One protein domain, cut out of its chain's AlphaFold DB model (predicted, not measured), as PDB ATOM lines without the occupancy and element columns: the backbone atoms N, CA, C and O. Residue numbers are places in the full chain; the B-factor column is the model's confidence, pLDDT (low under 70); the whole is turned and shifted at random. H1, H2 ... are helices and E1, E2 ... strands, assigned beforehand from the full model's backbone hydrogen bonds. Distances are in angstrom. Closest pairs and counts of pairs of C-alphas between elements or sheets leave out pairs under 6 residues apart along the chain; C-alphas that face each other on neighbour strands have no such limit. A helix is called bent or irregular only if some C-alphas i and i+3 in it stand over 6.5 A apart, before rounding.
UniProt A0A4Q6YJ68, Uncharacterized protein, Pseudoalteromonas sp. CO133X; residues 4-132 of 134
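Overview. This is residues 4 to 132 of the 134 residues of an uncharacterized protein of Pseudoalteromonas sp. CO133X (UniProt A0A4Q6YJ68). A small, strongly twisted sheet of three strands has H3 and H4 between it and a helical hairpin, H1 and H2, which makes one end of the longest axis. H5 and the long loop of residues 103 to 124 lie toward the other end. The printed part has 129 residues, with five named helices and three named strands in the order H1 H2 H3 H4 E1 E2 H5 E3. The sheet runs E2 E1 E3, antiparallel throughout, and the class is mixed, helices and strands. The whole is compact, with a radius of gyration of the C-alphas of 15.0 A and spans of 40 by 33 by 23 A.

Along the chain. The longest strand, E1, residues 78 to 85, measures 20.4 A and begins at C-alpha 78 (-40.579, -14.030, -6.116). E2 is residues 90 to 93, and E3, residues 125 to 131, measures 18.9 A and ends at C-alpha 131 (-42.733, -10.012, -7.315). H3 is residues 52 to 59, H4 residues 64 to 73, and H5 residues 95 to 102. H2, residues 31 to 43, measures 18.3 A. H1, residues 4 to 25, measures 31.2 A from C-alpha 4 (-42.927, -0.059, -12.707); it has a kink of 31 degrees near residue 19 and is irregular, with C-alphas 21 and 24 7.8 A apart.

Arrangement. E1, the inner strand, is antiparallel to E3 at 153 degrees, with N 83 and O 126 2.7 A apart, within hydrogen-bond range. E1 and E2 form a hairpin, with N 91 and O 84 2.8 A apart, also within range. E2, H5 and E3 make a split strand-helix-strand unit, two strands running the same way with E1 between them, and its crossover is right-handed. H4 is on the sheet at a height of 9.2 A, over none of the strands, but only just; its closest C-alphas to E1 are those of Val 71 and Val 80, 7.4 A apart. H3 stands at the sheet's level, its height 2.1 A, with C-alphas 52 and 126 of E3 4.9 A apart. H5 only grazes the sheet with residues 95 to 98. H3 and H4 only just touch, with 3 pairs of C-alphas within 8 A, the closest Arg 56 and Ile 67 at 6.6 A. H2 touches H3 at a steep tilt of 66 degrees, closest at C-alphas 33 and 59, 4.7 A. H1 and H2, a helical hairpin, touch at a shallow tilt of 3 degrees, opposite ways, closest at C-alphas 23 and 31, 6.7 A. Every O i to N i+4 pair is within hydrogen-bond range in H2, H3, H4 and H5, and 16 of 18 in H1.

Size, cuts and confidence. The two C-alphas farthest apart, those of Gln 6 and Glu 118, are 43.5 A apart. The printed part has no cut, and the link from H5 to E3, 22 residues, is long. Mean pLDDT of the printed part is 71.4; 51 residues are under 70, among them 4 to 12, 21 to 29, 45 to 53, 72 to 80 and 125 to 132.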
ATOM      1  N   GLN A   4     -42.413   1.282 -12.998       54.22
ATOM      2  CA  GLN A   4     -42.927  -0.059 -12.707       54.22
ATOM      3  C   GLN A   4     -43.009  -0.934 -13.963       54.22
ATOM      4  O   GLN A   4     -42.544  -2.070 -13.931       54.22
ATOM      5  N   ASP A   5     -43.510  -0.403 -15.083       59.25
ATOM      6  CA  ASP A   5     -43.599  -1.158 -16.346       59.25
ATOM      7  C   ASP A   5     -42.210  -1.559 -16.859       59.25
ATOM      8  O   ASP A   5     -41.993  -2.675 -17.326       59.25
ATOM      9  N   GLN A   6     -41.248  -0.637 -16.760       59.03
ATOM     10  CA  GLN A   6     -39.891  -0.841 -17.256       59.03
ATOM     11  C   GLN A   6     -39.097  -1.822 -16.384       59.03
ATOM     12  O   GLN A   6     -38.319  -2.620 -16.902       59.03
ATOM     13  N   TYR A   7     -39.327  -1.809 -15.072       61.19
ATOM     14  CA  TYR A   7     -38.763  -2.784 -14.145       61.19
ATOM     15  C   TYR A   7     -39.390  -4.175 -14.333       61.19
ATOM     16  O   TYR A   7     -38.661  -5.155 -14.456       61.19
ATOM     17  N   LYS A   8     -40.720  -4.262 -14.483       61.00
ATOM     18  CA  LYS A   8     -41.431  -5.522 -14.763       61.00
ATOM     19  C   LYS A   8     -40.940  -6.178 -16.057       61.00
ATOM     20  O   LYS A   8     -40.663  -7.375 -16.058       61.00
ATOM     21  N   ALA A   9     -40.737  -5.395 -17.118       66.25
ATOM     22  CA  ALA A   9     -40.147  -5.881 -18.364       66.25
ATOM     23  C   ALA A   9     -38.726  -6.444 -18.168       66.25
ATOM     24  O   ALA A   9     -38.399  -7.489 -18.723       66.25
ATOM     25  N   ASN A  10     -37.896  -5.805 -17.335       67.19
ATOM     26  CA  ASN A  10     -36.552  -6.303 -17.019       67.19
ATOM     27  C   ASN A  10     -36.589  -7.603 -16.199       67.19
ATOM     28  O   ASN A  10     -35.780  -8.495 -16.447       67.19
ATOM     29  N   CYS A  11     -37.532  -7.744 -15.263       62.25
ATOM     30  CA  CYS A  11     -37.733  -8.987 -14.516       62.25
ATOM     31  C   CYS A  11     -38.184 -10.124 -15.439       62.25
ATOM     32  O   CYS A  11     -37.603 -11.202 -15.397       62.25
ATOM     33  N   ILE A  12     -39.166  -9.881 -16.316       67.31
ATOM     34  CA  ILE A  12     -39.623 -10.841 -17.343       67.31
ATOM     35  C   ILE A  12     -38.477 -11.242 -18.269       67.31
ATOM     36  O   ILE A  12     -38.291 -12.423 -18.563       67.31
ATOM     37  N   GLN A  13     -37.651 -10.284 -18.674       70.81
ATOM     38  CA  GLN A  13     -36.462 -10.566 -19.462       70.81
ATOM     39  C   GLN A  13     -35.460 -11.442 -18.687       70.81
ATOM     40  O   GLN A  13     -34.978 -12.438 -19.227       70.81
ATOM     41  N   ALA A  14     -35.218 -11.152 -17.404       67.88
ATOM     42  CA  ALA A  14     -34.382 -11.985 -16.537       67.88
ATOM     43  C   ALA A  14     -34.963 -13.402 -16.349       67.88
ATOM     44  O   ALA A  14     -34.207 -14.376 -16.352       67.88
ATOM     45  N   TYR A  15     -36.294 -13.541 -16.261       70.50
ATOM     46  CA  TYR A  15     -36.988 -14.833 -16.236       70.50
ATOM     47  C   TYR A  15     -36.698 -15.640 -17.507       70.50
ATOM     48  O   TYR A  15     -36.257 -16.789 -17.422       70.50
ATOM     49  N   ARG A  16     -36.872 -15.031 -18.686       71.00
ATOM     50  CA  ARG A  16     -36.616 -15.685 -19.981       71.00
ATOM     51  C   ARG A  16     -35.145 -16.082 -20.142       71.00
ATOM     52  O   ARG A  16     -34.853 -17.180 -20.614       71.00
ATOM     53  N   GLU A  17     -34.216 -15.243 -19.692       71.69
ATOM     54  CA  GLU A  17     -32.779 -15.544 -19.714       71.69
ATOM     55  C   GLU A  17     -32.409 -16.707 -18.785       71.69
ATOM     56  O   GLU A  17     -31.628 -17.582 -19.171       71.69
ATOM     57  N   LYS A  18     -32.998 -16.773 -17.584       66.31
ATOM     58  CA  LYS A  18     -32.766 -17.871 -16.634       66.31
ATOM     59  C   LYS A  18     -33.295 -19.196 -17.186       66.31
ATOM     60  O   LYS A  18     -32.574 -20.192 -17.149       66.31
ATOM     61  N   VAL A  19     -34.489 -19.204 -17.779       69.25
ATOM     62  CA  VAL A  19     -35.043 -20.390 -18.456       69.25
ATOM     63  C   VAL A  19     -34.170 -20.808 -19.638       69.25
ATOM     64  O   VAL A  19     -33.840 -21.981 -19.766       69.25
ATOM     65  N   SER A  20     -33.704 -19.862 -20.456       70.06
ATOM     66  CA  SER A  20     -32.804 -20.175 -21.572       70.06
ATOM     67  C   SER A  20     -31.451 -20.733 -21.117       70.06
ATOM     68  O   SER A  20     -30.840 -21.510 -21.849       70.06
ATOM     69  N   LYS A  21     -30.956 -20.325 -19.943       66.69
ATOM     70  CA  LYS A  21     -29.633 -20.708 -19.429       66.69
ATOM     71  C   LYS A  21     -29.649 -22.009 -18.630       66.69
ATOM     72  O   LYS A  21     -28.694 -22.777 -18.706       66.69
ATOM     73  N   TYR A  22     -30.710 -22.247 -17.865       63.88
ATOM     74  CA  TYR A  22     -30.847 -23.409 -16.982       63.88
ATOM     75  C   TYR A  22     -31.886 -24.430 -17.485       63.88
ATOM     76  O   TYR A  22     -32.060 -25.469 -16.856       63.88
ATOM     77  N   GLY A  23     -32.442 -24.182 -18.683       58.56
ATOM     78  CA  GLY A  23     -33.251 -25.053 -19.555       58.56
ATOM     79  C   GLY A  23     -33.012 -26.550 -19.411       58.56
ATOM     80  O   GLY A  23     -33.906 -27.378 -19.315       58.56
ATOM     81  N   HIS A  24     -31.744 -26.916 -19.440       53.97
ATOM     82  CA  HIS A  24     -31.337 -28.307 -19.571       53.97
ATOM     83  C   HIS A  24     -31.158 -29.010 -18.220       53.97
ATOM     84  O   HIS A  24     -31.050 -30.233 -18.179       53.97
ATOM     85  N   SER A  25     -31.149 -28.249 -17.122       54.72
ATOM     86  CA  SER A  25     -31.144 -28.772 -15.752       54.72
ATOM     87  C   SER A  25     -32.556 -29.119 -15.262       54.72
ATOM     88  O   SER A  25     -32.696 -29.718 -14.199       54.72
ATOM     89  N   PHE A  26     -33.591 -28.767 -16.036       57.59
ATOM     90  CA  PHE A  26     -35.009 -28.993 -15.753       57.59
ATOM     91  C   PHE A  26     -35.446 -30.450 -15.980       57.59
ATOM     92  O   PHE A  26     -36.436 -30.703 -16.655       57.59
ATOM     93  N   GLN A  27     -34.730 -31.443 -15.443       55.59
ATOM     94  CA  GLN A  27     -35.153 -32.847 -15.600       55.59
ATOM     95  C   GLN A  27     -36.544 -33.131 -14.990       55.59
ATOM     96  O   GLN A  27     -37.166 -34.120 -15.368       55.59
ATOM     97  N   GLU A  28     -37.037 -32.254 -14.107       57.66
ATOM     98  CA  GLU A  28     -38.325 -32.378 -13.410       57.66
ATOM     99  C   GLU A  28     -39.384 -31.341 -13.844       57.66
ATOM    100  O   GLU A  28     -40.547 -31.494 -13.490       57.66
ATOM    101  N   LEU A  29     -39.026 -30.308 -14.623       65.69
ATOM    102  CA  LEU A  29     -39.955 -29.245 -15.042       65.69
ATOM    103  C   LEU A  29     -40.009 -29.124 -16.571       65.69
ATOM    104  O   LEU A  29     -38.986 -29.026 -17.242       65.69
ATOM    105  N   ASP A  30     -41.212 -29.071 -17.132       75.56
ATOM    106  CA  ASP A  30     -41.424 -28.823 -18.556       75.56
ATOM    107  C   ASP A  30     -41.216 -27.332 -18.881       75.56
ATOM    108  O   ASP A  30     -41.918 -26.454 -18.367       75.56
ATOM    109  N   ILE A  31     -40.251 -27.043 -19.760       73.19
ATOM    110  CA  ILE A  31     -39.915 -25.687 -20.219       73.19
ATOM    111  C   ILE A  31     -41.138 -24.977 -20.809       73.19
ATOM    112  O   ILE A  31     -41.299 -23.773 -20.603       73.19
ATOM    113  N   GLU A  32     -42.010 -25.687 -21.527       78.19
ATOM    114  CA  GLU A  32     -43.210 -25.084 -22.110       78.19
ATOM    115  C   GLU A  32     -44.162 -24.581 -21.021       78.19
ATOM    116  O   GLU A  32     -44.700 -23.479 -21.125       78.19
ATOM    117  N   ASN A  33     -44.323 -25.346 -19.942       77.50
ATOM    118  CA  ASN A  33     -45.166 -24.970 -18.809       77.50
ATOM    119  C   ASN A  33     -44.561 -23.806 -18.011       77.50
ATOM    120  O   ASN A  33     -45.282 -22.913 -17.559       77.50
ATOM    121  N   VAL A  34     -43.230 -23.757 -17.913       73.62
ATOM    122  CA  VAL A  34     -42.502 -22.614 -17.342       73.62
ATOM    123  C   VAL A  34     -42.733 -21.343 -18.171       73.62
ATOM    124  O   VAL A  34     -42.943 -20.269 -17.610       73.62
ATOM    125  N   ILE A  35     -42.732 -21.441 -19.503       77.06
ATOM    126  CA  ILE A  35     -42.999 -20.296 -20.387       77.06
ATOM    127  C   ILE A  35     -44.447 -19.817 -20.242       77.06
ATOM    128  O   ILE A  35     -44.659 -18.620 -20.070       77.06
ATOM    129  N   LYS A  36     -45.432 -20.727 -20.228       80.56
ATOM    130  CA  LYS A  36     -46.848 -20.362 -20.025       80.56
ATOM    131  C   LYS A  36     -47.074 -19.633 -18.698       80.56
ATOM    132  O   LYS A  36     -47.833 -18.668 -18.644       80.56
ATOM    133  N   PHE A  37     -46.380 -20.054 -17.639       78.69
ATOM    134  CA  PHE A  37     -46.390 -19.370 -16.347       78.69
ATOM    135  C   PHE A  37     -45.865 -17.929 -16.451       78.69
ATOM    136  O   PHE A  37     -46.507 -16.999 -15.959       78.69
ATOM    137  N   ILE A  38     -44.728 -17.732 -17.126       75.38
ATOM    138  CA  ILE A  38     -44.146 -16.398 -17.344       75.38
ATOM    139  C   ILE A  38     -45.102 -15.522 -18.160       75.38
ATOM    140  O   ILE A  38     -45.356 -14.379 -17.777       75.38
ATOM    141  N   ASP A  39     -45.671 -16.062 -19.241       81.31
ATOM    142  CA  ASP A  39     -46.608 -15.345 -20.111       81.31
ATOM    143  C   ASP A  39     -47.870 -14.913 -19.341       81.31
ATOM    144  O   ASP A  39     -48.364 -13.797 -19.517       81.31
ATOM    145  N   TYR A  40     -48.374 -15.754 -18.434       81.12
ATOM    146  CA  TYR A  40     -49.524 -15.422 -17.594       81.12
ATOM    147  C   TYR A  40     -49.236 -14.254 -16.637       81.12
ATOM    148  O   TYR A  40     -50.021 -13.302 -16.577       81.12
ATOM    149  N   ILE A  41     -48.085 -14.263 -15.957       74.81
ATOM    150  CA  ILE A  41     -47.663 -13.161 -15.073       74.81
ATOM    151  C   ILE A  41     -47.438 -11.864 -15.868       74.81
ATOM    152  O   ILE A  41     -47.815 -10.776 -15.416       74.81
ATOM    153  N   GLU A  42     -46.841 -11.967 -17.059       73.44
ATOM    154  CA  GLU A  42     -46.623 -10.846 -17.982       73.44
ATOM    155  C   GLU A  42     -47.951 -10.236 -18.453       73.44
ATOM    156  O   GLU A  42     -48.104  -9.014 -18.451       73.44
ATOM    157  N   SER A  43     -48.941 -11.077 -18.767       78.50
ATOM    158  CA  SER A  43     -50.268 -10.648 -19.224       78.50
ATOM    159  C   SER A  43     -51.115  -9.947 -18.154       78.50
ATOM    160  O   SER A  43     -52.100  -9.288 -18.491       78.50
ATOM    161  N   SER A  44     -50.718 -10.042 -16.879       72.88
ATOM    162  CA  SER A  44     -51.424  -9.462 -15.730       72.88
ATOM    163  C   SER A  44     -50.561  -8.388 -15.043       72.88
ATOM    164  O   SER A  44     -50.037  -8.601 -13.945       72.88
ATOM    165  N   PRO A  45     -50.343  -7.218 -15.686       63.31
ATOM    166  CA  PRO A  45     -49.400  -6.197 -15.233       63.31
ATOM    167  C   PRO A  45     -49.693  -5.664 -13.826       63.31
ATOM    168  O   PRO A  45     -48.757  -5.520 -13.045       63.31
ATOM    169  N   GLU A  46     -50.968  -5.454 -13.500       65.69
ATOM    170  CA  GLU A  46     -51.434  -4.851 -12.240       65.69
ATOM    171  C   GLU A  46     -51.626  -5.863 -11.099       65.69
ATOM    172  O   GLU A  46     -51.901  -5.483  -9.962       65.69
ATOM    173  N   GLN A  47     -51.499  -7.159 -11.391       67.44
ATOM    174  CA  GLN A  47     -51.764  -8.211 -10.425       67.44
ATOM    175  C   GLN A  47     -50.508  -8.500  -9.598       67.44
ATOM    176  O   GLN A  47     -49.478  -8.929 -10.118       67.44
ATOM    177  N   LEU A  48     -50.613  -8.242  -8.294       59.56
ATOM    178  CA  LEU A  48     -49.559  -8.476  -7.298       59.56
ATOM    179  C   LEU A  48     -49.711  -9.834  -6.595       59.56
ATOM    180  O   LEU A  48     -48.833 -10.251  -5.854       59.56
ATOM    181  N   TYR A  49     -50.840 -10.511  -6.816       62.25
ATOM    182  CA  TYR A  49     -51.206 -11.765  -6.168       62.25
ATOM    183  C   TYR A  49     -51.670 -12.781  -7.203       62.25
ATOM    184  O   TYR A  49     -52.602 -12.509  -7.957       62.25
ATOM    185  N   PHE A  50     -51.070 -13.969  -7.212       69.44
ATOM    186  CA  PHE A  50     -51.451 -15.047  -8.116       69.44
ATOM    187  C   PHE A  50     -51.750 -16.320  -7.323       69.44
ATOM    188  O   PHE A  50     -50.809 -16.993  -6.912       69.44
ATOM    189  N   PRO A  51     -53.034 -16.677  -7.142       66.00
ATOM    190  CA  PRO A  51     -53.402 -17.935  -6.512       66.00
ATOM    191  C   PRO A  51     -52.818 -19.129  -7.268       66.00
ATOM    192  O   PRO A  51     -52.786 -19.140  -8.503       66.00
ATOM    193  N   ILE A  52     -52.442 -20.171  -6.535       66.81
ATOM    194  CA  ILE A  52     -51.824 -21.392  -7.080       66.81
ATOM    195  C   ILE A  52     -52.727 -22.052  -8.081       66.81
ATOM    196  O   ILE A  52     -52.250 -22.429  -9.138       66.81
ATOM    197  N   TYR A  53     -54.020 -22.171  -7.786       65.38
ATOM    198  CA  TYR A  53     -54.956 -22.794  -8.712       65.38
ATOM    199  C   TYR A  53     -54.973 -22.063 -10.065       65.38
ATOM    200  O   TYR A  53     -55.001 -22.719 -11.100       65.38
ATOM    201  N   LYS A  54     -54.829 -20.727 -10.090       74.19
ATOM    202  CA  LYS A  54     -54.710 -19.968 -11.347       74.19
ATOM    203  C   LYS A  54     -53.367 -20.182 -12.027       74.19
ATOM    204  O   LYS A  54     -53.303 -20.271 -13.245       74.19
ATOM    205  N   LEU A  55     -52.288 -20.266 -11.253       72.56
ATOM    206  CA  LEU A  55     -50.963 -20.585 -11.789       72.56
ATOM    207  C   LEU A  55     -50.892 -22.023 -12.298       72.56
ATOM    208  O   LEU A  55     -50.171 -22.299 -13.250       72.56
ATOM    209  N   ARG A  56     -51.676 -22.921 -11.710       71.62
ATOM    210  CA  ARG A  56     -51.855 -24.310 -12.104       71.62
ATOM    211  C   ARG A  56     -52.610 -24.418 -13.410       71.62
ATOM    212  O   ARG A  56     -52.085 -24.997 -14.355       71.62
ATOM    213  N   GLU A  57     -53.752 -23.749 -13.506       72.69
ATOM    214  CA  GLU A  57     -54.493 -23.603 -14.759       72.69
ATOM    215  C   GLU A  57     -53.634 -22.979 -15.867       72.69
ATOM    216  O   GLU A  57     -53.656 -23.446 -17.003       72.69
ATOM    217  N   ALA A  58     -52.849 -21.947 -15.544       76.88
ATOM    218  CA  ALA A  58     -52.027 -21.243 -16.522       76.88
ATOM    219  C   ALA A  58     -50.780 -22.030 -16.957       76.88
ATOM    220  O   ALA A  58     -50.435 -22.025 -18.137       76.88
ATOM    221  N   SER A  59     -50.091 -22.694 -16.026       73.06
ATOM    222  CA  SER A  59     -48.869 -23.460 -16.315       73.06
ATOM    223  C   SER A  59     -49.159 -24.832 -16.916       73.06
ATOM    224  O   SER A  59     -48.334 -25.331 -17.672       73.06
ATOM    225  N   GLY A  60     -50.324 -25.425 -16.637       73.19
ATOM    226  CA  GLY A  60     -50.681 -26.767 -17.100       73.19
ATOM    227  C   GLY A  60     -50.026 -27.898 -16.302       73.19
ATOM    228  O   GLY A  60     -49.927 -29.009 -16.816       73.19
ATOM    229  N   TYR A  61     -49.546 -27.624 -15.084       75.94
ATOM    230  CA  TYR A  61     -49.149 -28.676 -14.147       75.94
ATOM    231  C   TYR A  61     -50.364 -29.204 -13.392       75.94
ATOM    232  O   TYR A  61     -51.179 -28.435 -12.889       75.94
ATOM    233  N   ASP A  62     -50.465 -30.521 -13.265       70.56
ATOM    234  CA  ASP A  62     -51.619 -31.168 -12.640       70.56
ATOM    235  C   ASP A  62     -51.351 -31.578 -11.190       70.56
ATOM    236  O   ASP A  62     -52.289 -31.913 -10.471       70.56
ATOM    237  N   ASP A  63     -50.107 -31.534 -10.731       71.75
ATOM    238  CA  ASP A  63     -49.703 -31.907  -9.381       71.75
ATOM    239  C   ASP A  63     -49.093 -30.722  -8.617       71.75
ATOM    240  O   ASP A  63     -48.502 -29.801  -9.187       71.75
ATOM    241  N   LEU A  64     -49.271 -30.743  -7.294       68.69
ATOM    242  CA  LEU A  64     -48.804 -29.677  -6.415       68.69
ATOM    243  C   LEU A  64     -47.268 -29.586  -6.383       68.69
ATOM    244  O   LEU A  64     -46.726 -28.484  -6.301       68.69
ATOM    245  N   ASP A  65     -46.567 -30.715  -6.478       71.62
ATOM    246  CA  ASP A  65     -45.106 -30.770  -6.384       71.62
ATOM    247  C   ASP A  65     -44.433 -30.035  -7.545       71.62
ATOM    248  O   ASP A  65     -43.494 -29.264  -7.329       71.62
ATOM    249  N   SER A  66     -44.952 -30.191  -8.761       74.56
ATOM    250  CA  SER A  66     -44.466 -29.483  -9.945       74.56
ATOM    251  C   SER A  66     -44.734 -27.981  -9.860       74.56
ATOM    252  O   SER A  66     -43.866 -27.175 -10.197       74.56
ATOM    253  N   ILE A  67     -45.903 -27.583  -9.344       73.06
ATOM    254  CA  ILE A  67     -46.234 -26.170  -9.124       73.06
ATOM    255  C   ILE A  67     -45.312 -25.548  -8.075       73.06
ATOM    256  O   ILE A  67     -44.777 -24.460  -8.291       73.06
ATOM    257  N   ILE A  68     -45.099 -26.215  -6.941       70.56
ATOM    258  CA  ILE A  68     -44.213 -25.677  -5.909       70.56
ATOM    259  C   ILE A  68     -42.768 -25.664  -6.407       70.56
ATOM    260  O   ILE A  68     -42.079 -24.673  -6.197       70.56
ATOM    261  N   SER A  69     -42.315 -26.685  -7.135       73.56
ATOM    262  CA  SER A  69     -40.981 -26.700  -7.752       73.56
ATOM    263  C   SER A  69     -40.790 -25.533  -8.724       73.56
ATOM    264  O   SER A  69     -39.755 -24.863  -8.690       73.56
ATOM    265  N   LEU A  70     -41.808 -25.226  -9.533       73.50
ATOM    266  CA  LEU A  70     -41.833 -24.061 -10.417       73.50
ATOM    267  C   LEU A  70     -41.710 -22.747  -9.631       73.50
ATOM    268  O   LEU A  70     -40.961 -21.853 -10.012       73.50
ATOM    269  N   VAL A  71     -42.407 -22.629  -8.508       71.00
ATOM    270  CA  VAL A  71     -42.439 -21.403  -7.696       71.00
ATOM    271  C   VAL A  71     -41.181 -21.235  -6.852       71.00
ATOM    272  O   VAL A  71     -40.626 -20.140  -6.789       71.00
ATOM    273  N   CYS A  72     -40.650 -22.323  -6.301       68.94
ATOM    274  CA  CYS A  72     -39.330 -22.392  -5.679       68.94
ATOM    275  C   CYS A  72     -38.216 -22.032  -6.669       68.94
ATOM    276  O   CYS A  72     -37.286 -21.319  -6.305       68.94
ATOM    277  N   PHE A  73     -38.305 -22.451  -7.934       69.62
ATOM    278  CA  PHE A  73     -37.331 -22.048  -8.957       69.62
ATOM    279  C   PHE A  73     -37.265 -20.521  -9.124       69.62
ATOM    280  O   PHE A  73     -36.197 -19.938  -9.363       69.62
ATOM    281  N   PHE A  74     -38.404 -19.863  -8.946       67.31
ATOM    282  CA  PHE A  74     -38.521 -18.419  -9.005       67.31
ATOM    283  C   PHE A  74     -38.391 -17.730  -7.640       67.31
ATOM    284  O   PHE A  74     -38.409 -16.506  -7.600       67.31
ATOM    285  N   SER A  75     -38.156 -18.448  -6.533       64.62
ATOM    286  CA  SER A  75     -38.155 -17.857  -5.183       64.62
ATOM    287  C   SER A  75     -36.992 -16.901  -4.888       64.62
ATOM    288  O   SER A  75     -36.972 -16.248  -3.853       64.62
ATOM    289  N   GLU A  76     -35.978 -16.847  -5.757       56.19
ATOM    290  CA  GLU A  76     -34.899 -15.846  -5.676       56.19
ATOM    291  C   GLU A  76     -35.345 -14.453  -6.153       56.19
ATOM    292  O   GLU A  76     -34.621 -13.480  -5.963       56.19
ATOM    293  N   ILE A  77     -36.502 -14.371  -6.814       53.28
ATOM    294  CA  ILE A  77     -37.058 -13.165  -7.451       53.28
ATOM    295  C   ILE A  77     -38.578 -13.011  -7.226       53.28
ATOM    296  O   ILE A  77     -39.146 -11.961  -7.522       53.28
ATOM    297  N   LEU A  78     -39.230 -14.036  -6.672       59.88
ATOM    298  CA  LEU A  78     -40.579 -14.030  -6.116       59.88
ATOM    299  C   LEU A  78     -40.482 -14.270  -4.610       59.88
ATOM    300  O   LEU A  78     -39.929 -15.274  -4.166       59.88
ATOM    301  N   SER A  79     -41.078 -13.393  -3.817       61.59
ATOM    302  CA  SER A  79     -41.414 -13.700  -2.438       61.59
ATOM    303  C   SER A  79     -42.632 -14.617  -2.437       61.59
ATOM    304  O   SER A  79     -43.735 -14.216  -2.816       61.59
ATOM    305  N   VAL A  80     -42.382 -15.874  -2.071       64.31
ATOM    306  CA  VAL A  80     -43.392 -16.924  -1.944       64.31
ATOM    307  C   VAL A  80     -43.922 -16.901  -0.520       64.31
ATOM    308  O   VAL A  80     -43.217 -17.304   0.410       64.31
ATOM    309  N   GLU A  81     -45.155 -16.450  -0.347       71.19
ATOM    310  CA  GLU A  81     -45.876 -16.619   0.913       71.19
ATOM    311  C   GLU A  81     -46.921 -17.714   0.760       71.19
ATOM    312  O   GLU A  81     -47.529 -17.834  -0.288       71.19
ATOM    313  N   TYR A  82     -47.097 -18.540   1.782       74.06
ATOM    314  CA  TYR A  82     -47.904 -19.753   1.728       74.06
ATOM    315  C   TYR A  82     -49.264 -19.442   2.346       74.06
ATOM    316  O   TYR A  82     -49.292 -18.878   3.430       74.06
ATOM    317  N   ILE A  83     -50.363 -19.791   1.685       76.56
ATOM    318  CA  ILE A  83     -51.739 -19.494   2.099       76.56
ATOM    319  C   ILE A  83     -52.560 -20.778   2.034       76.56
ATOM    320  O   ILE A  83     -52.340 -21.640   1.184       76.56
ATOM    321  N   TYR A  84     -53.563 -20.880   2.882       80.69
ATOM    322  CA  TYR A  84     -54.631 -21.850   2.755       80.69
ATOM    323  C   TYR A  84     -55.977 -21.131   2.679       80.69
ATOM    324  O   TYR A  84     -56.258 -20.291   3.532       80.69
ATOM    325  N   ASP A  85     -56.782 -21.440   1.665       79.00
ATOM    326  CA  ASP A  85     -58.177 -21.000   1.574       79.00
ATOM    327  C   ASP A  85     -59.074 -22.099   2.153       79.00
ATOM    328  O   ASP A  85     -59.291 -23.138   1.532       79.00
ATOM    329  N   ASP A  86     -59.596 -21.894   3.361       72.50
ATOM    330  CA  ASP A  86     -60.498 -22.861   4.002       72.50
ATOM    331  C   ASP A  86     -61.962 -22.752   3.516       72.50
ATOM    332  O   ASP A  86     -62.865 -23.384   4.073       72.50
ATOM    333  N   GLY A  87     -62.215 -21.952   2.473       69.75
ATOM    334  CA  GLY A  87     -63.533 -21.652   1.921       69.75
ATOM    335  C   GLY A  87     -64.275 -20.534   2.658       69.75
ATOM    336  O   GLY A  87     -65.329 -20.093   2.191       69.75
ATOM    337  N   CYS A  88     -63.752 -20.070   3.796       68.69
ATOM    338  CA  CYS A  88     -64.265 -18.920   4.535       68.69
ATOM    339  C   CYS A  88     -63.286 -17.745   4.470       68.69
ATOM    340  O   CYS A  88     -63.722 -16.603   4.303       68.69
ATOM    341  N   GLU A  89     -61.989 -18.019   4.596       73.56
ATOM    342  CA  GLU A  89     -60.932 -17.016   4.539       73.56
ATOM    343  C   GLU A  89     -59.585 -17.595   4.078       73.56
ATOM    344  O   GLU A  89     -59.259 -18.761   4.304       73.56
ATOM    345  N   GLU A  90     -58.782 -16.733   3.453       77.50
ATOM    346  CA  GLU A  90     -57.384 -17.004   3.127       77.50
ATOM    347  C   GLU A  90     -56.517 -16.777   4.378       77.50
ATOM    348  O   GLU A  90     -56.535 -15.693   4.965       77.50
ATOM    349  N   LYS A  91     -55.748 -17.791   4.790       82.00
ATOM    350  CA  LYS A  91     -54.869 -17.746   5.970       82.00
ATOM    351  C   LYS A  91     -53.430 -18.062   5.622       82.00
ATOM    352  O   LYS A  91     -53.161 -19.061   4.962       82.00
ATOM    353  N   ASP A  92     -52.499 -17.289   6.169       82.25
ATOM    354  CA  ASP A  92     -51.076 -17.554   5.997       82.25
ATOM    355  C   ASP A  92     -50.651 -18.849   6.694       82.25
ATOM    356  O   ASP A  92     -50.986 -19.115   7.852       82.25
ATOM    357  N   LEU A  93     -49.830 -19.622   5.999       81.88
ATOM    358  CA  LEU A  93     -49.148 -20.803   6.489       81.88
ATOM    359  C   LEU A  93     -47.691 -20.486   6.828       81.88
ATOM    360  O   LEU A  93     -47.027 -19.622   6.234       81.88
ATOM    361  N   ASP A  94     -47.174 -21.224   7.800       84.44
ATOM    362  CA  ASP A  94     -45.756 -21.234   8.091       84.44
ATOM    363  C   ASP A  94     -44.986 -21.939   6.966       84.44
ATOM    364  O   ASP A  94     -45.281 -23.076   6.584       84.44
ATOM    365  N   LYS A  95     -43.956 -21.263   6.457       77.44
ATOM    366  CA  LYS A  95     -43.152 -21.750   5.335       77.44
ATOM    367  C   LYS A  95     -42.430 -23.055   5.671       77.44
ATOM    368  O   LYS A  95     -42.391 -23.948   4.832       77.44
ATOM    369  N   GLU A  96     -41.833 -23.170   6.858       80.81
ATOM    370  CA  GLU A  96     -41.076 -24.374   7.223       80.81
ATOM    371  C   GLU A  96     -41.995 -25.590   7.352       80.81
ATOM    372  O   GLU A  96     -41.641 -26.675   6.892       80.81
ATOM    373  N   SER A  97     -43.201 -25.401   7.886       83.81
ATOM    374  CA  SER A  97     -44.207 -26.457   8.002       83.81
ATOM    375  C   SER A  97     -44.664 -26.996   6.647       83.81
ATOM    376  O   SER A  97     -44.769 -28.209   6.479       83.81
ATOM    377  N   VAL A  98     -44.841 -26.128   5.642       78.50
ATOM    378  CA  VAL A  98     -45.186 -26.572   4.285       78.50
ATOM    379  C   VAL A  98     -44.032 -27.367   3.674       78.50
ATOM    380  O   VAL A  98     -44.251 -28.440   3.114       78.50
ATOM    381  N   LEU A  99     -42.789 -26.906   3.846       75.62
ATOM    382  CA  LEU A  99     -41.606 -27.637   3.379       75.62
ATOM    383  C   LEU A  99     -41.431 -28.995   4.083       75.62
ATOM    384  O   LEU A  99     -40.880 -29.931   3.499       75.62
ATOM    385  N   HIS A 100     -41.861 -29.123   5.340       80.38
ATOM    386  CA  HIS A 100     -41.871 -30.399   6.054       80.38
ATOM    387  C   HIS A 100     -42.964 -31.331   5.537       80.38
ATOM    388  O   HIS A 100     -42.669 -32.503   5.281       80.38
ATOM    389  N   TYR A 101     -44.175 -30.822   5.305       81.44
ATOM    390  CA  TYR A 101     -45.261 -31.600   4.711       81.44
ATOM    391  C   TYR A 101     -44.834 -32.212   3.367       81.44
ATOM    392  O   TYR A 101     -45.009 -33.409   3.148       81.44
ATOM    393  N   GLN A 102     -44.140 -31.443   2.521       70.69
ATOM    394  CA  GLN A 102     -43.588 -31.918   1.243       70.69
ATOM    395  C   GLN A 102     -42.587 -33.068   1.379       70.69
ATOM    396  O   GLN A 102     -42.503 -33.945   0.525       70.69
ATOM    397  N   LYS A 103     -41.818 -33.093   2.470       75.50
ATOM    398  CA  LYS A 103     -40.887 -34.191   2.768       75.50
ATOM    399  C   LYS A 103     -41.601 -35.418   3.349       75.50
ATOM    400  O   LYS A 103     -40.938 -36.354   3.792       75.50
ATOM    401  N   GLY A 104     -42.936 -35.412   3.357       76.88
ATOM    402  CA  GLY A 104     -43.781 -36.453   3.930       76.88
ATOM    403  C   GLY A 104     -43.843 -36.402   5.454       76.88
ATOM    404  O   GLY A 104     -44.066 -37.433   6.086       76.88
ATOM    405  N   THR A 105     -43.592 -35.237   6.063       77.38
ATOM    406  CA  THR A 105     -43.492 -35.097   7.523       77.38
ATOM    407  C   THR A 105     -44.377 -33.980   8.067       77.38
ATOM    408  O   THR A 105     -44.154 -32.816   7.761       77.38
ATOM    409  N   GLY A 106     -45.320 -34.327   8.947       82.69
ATOM    410  CA  GLY A 106     -46.215 -33.359   9.597       82.69
ATOM    411  C   GLY A 106     -47.232 -32.728   8.642       82.69
ATOM    412  O   GLY A 106     -47.174 -32.946   7.435       82.69
ATOM    413  N   LEU A 107     -48.179 -31.973   9.195       87.06
ATOM    414  CA  LEU A 107     -49.111 -31.146   8.426       87.06
ATOM    415  C   LEU A 107     -48.612 -29.693   8.379       87.06
ATOM    416  O   LEU A 107     -47.884 -29.270   9.283       87.06
ATOM    417  N   PRO A 108     -49.000 -28.911   7.356       85.75
ATOM    418  CA  PRO A 108     -48.794 -27.471   7.375       85.75
ATOM    419  C   PRO A 108     -49.490 -26.843   8.584       85.75
ATOM    420  O   PRO A 108     -50.547 -27.314   9.009       85.75
ATOM    421  N   VAL A 109     -48.920 -25.763   9.115       89.06
ATOM    422  CA  VAL A 109     -49.518 -24.997  10.215       89.06
ATOM    423  C   VAL A 109     -49.812 -23.570   9.786       89.06
ATOM    424  O   VAL A 109     -49.069 -22.976   9.003       89.06
ATOM    425  N   TYR A 110     -50.874 -22.995  10.337       87.38
ATOM    426  CA  TYR A 110     -51.166 -21.576  10.187       87.38
ATOM    427  C   TYR A 110     -50.093 -20.736  10.884       87.38
ATOM    428  O   TYR A 110     -49.763 -20.976  12.047       87.38
ATOM    429  N   ARG A 111     -49.580 -19.710  10.199       86.38
ATOM    430  CA  ARG A 111     -48.510 -18.834  10.701       86.38
ATOM    431  C   ARG A 111     -48.915 -18.113  11.987       86.38
ATOM    432  O   ARG A 111     -48.102 -17.986  12.896       86.38
ATOM    433  N   GLU A 112     -50.155 -17.634  12.063       85.44
ATOM    434  CA  GLU A 112     -50.624 -16.839  13.205       85.44
ATOM    435  C   GLU A 112     -50.906 -17.676  14.453       85.44
ATOM    436  O   GLU A 112     -50.561 -17.274  15.563       85.44
ATOM    437  N   SER A 113     -51.555 -18.831  14.290       87.44
ATOM    438  CA  SER A 113     -51.998 -19.653  15.420       87.44
ATOM    439  C   SER A 113     -51.008 -20.758  15.788       87.44
ATOM    440  O   SER A 113     -51.064 -21.274  16.904       87.44
ATOM    441  N   GLY A 114     -50.117 -21.138  14.865       87.25
ATOM    442  CA  GLY A 114     -49.243 -22.304  14.990       87.25
ATOM    443  C   GLY A 114     -49.993 -23.640  14.981       87.25
ATOM    444  O   GLY A 114     -49.391 -24.670  15.281       87.25
ATOM    445  N   LEU A 115     -51.297 -23.631  14.685       89.19
ATOM    446  CA  LEU A 115     -52.133 -24.828  14.648       89.19
ATOM    447  C   LEU A 115     -52.031 -25.512  13.288       89.19
ATOM    448  O   LEU A 115     -51.964 -24.838  12.259       89.19
ATOM    449  N   GLU A 116     -52.062 -26.842  13.298       89.81
ATOM    450  CA  GLU A 116     -52.131 -27.652  12.083       89.81
ATOM    451  C   GLU A 116     -53.408 -27.352  11.294       89.81
ATOM    452  O   GLU A 116     -54.477 -27.100  11.857       89.81
ATOM    453  N   VAL A 117     -53.288 -27.396   9.970       86.00
ATOM    454  CA  VAL A 117     -54.443 -27.390   9.077       86.00
ATOM    455  C   VAL A 117     -55.058 -28.788   9.099       86.00
ATOM    456  O   VAL A 117     -54.603 -29.694   8.398       86.00
ATOM    457  N   GLU A 118     -56.063 -28.983   9.952       79.81
ATOM    458  CA  GLU A 118     -56.840 -30.226   9.993       79.81
ATOM    459  C   GLU A 118     -57.504 -30.478   8.625       79.81
ATOM    460  O   GLU A 118     -57.990 -29.546   7.985       79.81
ATOM    461  N   ASP A 119     -57.484 -31.734   8.157       77.94
ATOM    462  CA  ASP A 119     -58.009 -32.149   6.844       77.94
ATOM    463  C   ASP A 119     -57.433 -31.364   5.647       77.94
ATOM    464  O   ASP A 119     -58.145 -31.041   4.696       77.94
ATOM    465  N   PHE A 120     -56.129 -31.064   5.690       77.62
ATOM    466  CA  PHE A 120     -55.420 -30.341   4.631       77.62
ATOM    467  C   PHE A 120     -55.700 -30.910   3.230       77.62
ATOM    468  O   PHE A 120     -55.278 -32.025   2.898       77.62
ATOM    469  N   ASP A 121     -56.354 -30.102   2.393       77.12
ATOM    470  CA  ASP A 121     -56.540 -30.370   0.971       77.12
ATOM    471  C   ASP A 121     -55.550 -29.534   0.155       77.12
ATOM    472  O   ASP A 121     -55.592 -28.301   0.135       77.12
ATOM    473  N   SER A 122     -54.656 -30.210  -0.561       71.25
ATOM    474  CA  SER A 122     -53.662 -29.561  -1.412       71.25
ATOM    475  C   SER A 122     -54.277 -28.738  -2.550       71.25
ATOM    476  O   SER A 122     -53.581 -27.892  -3.110       71.25
ATOM    477  N   SER A 123     -55.562 -28.923  -2.887       68.75
ATOM    478  CA  SER A 123     -56.255 -28.062  -3.855       68.75
ATOM    479  C   SER A 123     -56.595 -26.674  -3.321       68.75
ATOM    480  O   SER A 123     -56.774 -25.754  -4.116       68.75
ATOM    481  N   ASN A 124     -56.685 -26.531  -1.999       70.56
ATOM    482  CA  ASN A 124     -57.043 -25.292  -1.301       70.56
ATOM    483  C   ASN A 124     -55.816 -24.467  -0.901       70.56
ATOM    484  O   ASN A 124     -55.910 -23.378  -0.331       70.56
ATOM    485  N   PHE A 125     -54.640 -24.998  -1.203       68.50
ATOM    486  CA  PHE A 125     -53.387 -24.309  -1.023       68.50
ATOM    487  C   PHE A 125     -53.279 -23.166  -2.047       68.50
ATOM    488  O   PHE A 125     -53.478 -23.359  -3.249       68.50
ATOM    489  N   SER A 126     -52.948 -21.975  -1.555       60.50
ATOM    490  CA  SER A 126     -52.643 -20.775  -2.335       60.50
ATOM    491  C   SER A 126     -51.253 -20.247  -1.933       60.50
ATOM    492  O   SER A 126     -50.728 -20.591  -0.885       60.50
ATOM    493  N   PHE A 127     -50.576 -19.456  -2.759       61.03
ATOM    494  CA  PHE A 127     -49.341 -18.782  -2.378       61.03
ATOM    495  C   PHE A 127     -49.338 -17.398  -3.004       61.03
ATOM    496  O   PHE A 127     -49.840 -17.208  -4.111       61.03
ATOM    497  N   TYR A 128     -48.785 -16.414  -2.305       55.41
ATOM    498  CA  TYR A 128     -48.506 -15.123  -2.905       55.41
ATOM    499  C   TYR A 128     -47.219 -15.239  -3.706       55.41
ATOM    500  O   TYR A 128     -46.215 -15.752  -3.222       55.41
ATOM    501  N   CYS A 129     -47.244 -14.726  -4.929       53.94
ATOM    502  CA  CYS A 129     -46.038 -14.321  -5.627       53.94
ATOM    503  C   CYS A 129     -45.930 -12.812  -5.454       53.94
ATOM    504  O   CYS A 129     -46.397 -12.066  -6.313       53.94
ATOM    505  N   ASN A 130     -45.335 -12.354  -4.353       50.00
ATOM    506  CA  ASN A 130     -44.862 -10.980  -4.334       50.00
ATOM    507  C   ASN A 130     -43.675 -10.962  -5.295       50.00
ATOM    508  O   ASN A 130     -42.605 -11.462  -4.968       50.00
ATOM    509  N   LEU A 131     -43.865 -10.470  -6.514       53.78
ATOM    510  CA  LEU A 131     -42.733 -10.012  -7.315       53.78
ATOM    511  C   LEU A 131     -42.034  -8.990  -6.420       53.78
ATOM    512  O   LEU A 131     -42.604  -7.938  -6.165       53.78
ATOM    513  N   ASP A 132     -40.909  -9.339  -5.800       42.66
ATOM    514  CA  ASP A 132     -40.289  -8.409  -4.867       42.66
ATOM    515  C   ASP A 132     -39.734  -7.260  -5.710       42.66
ATOM    516  O   ASP A 132     -38.824  -7.433  -6.520       42.66
TER     517      ASP A 132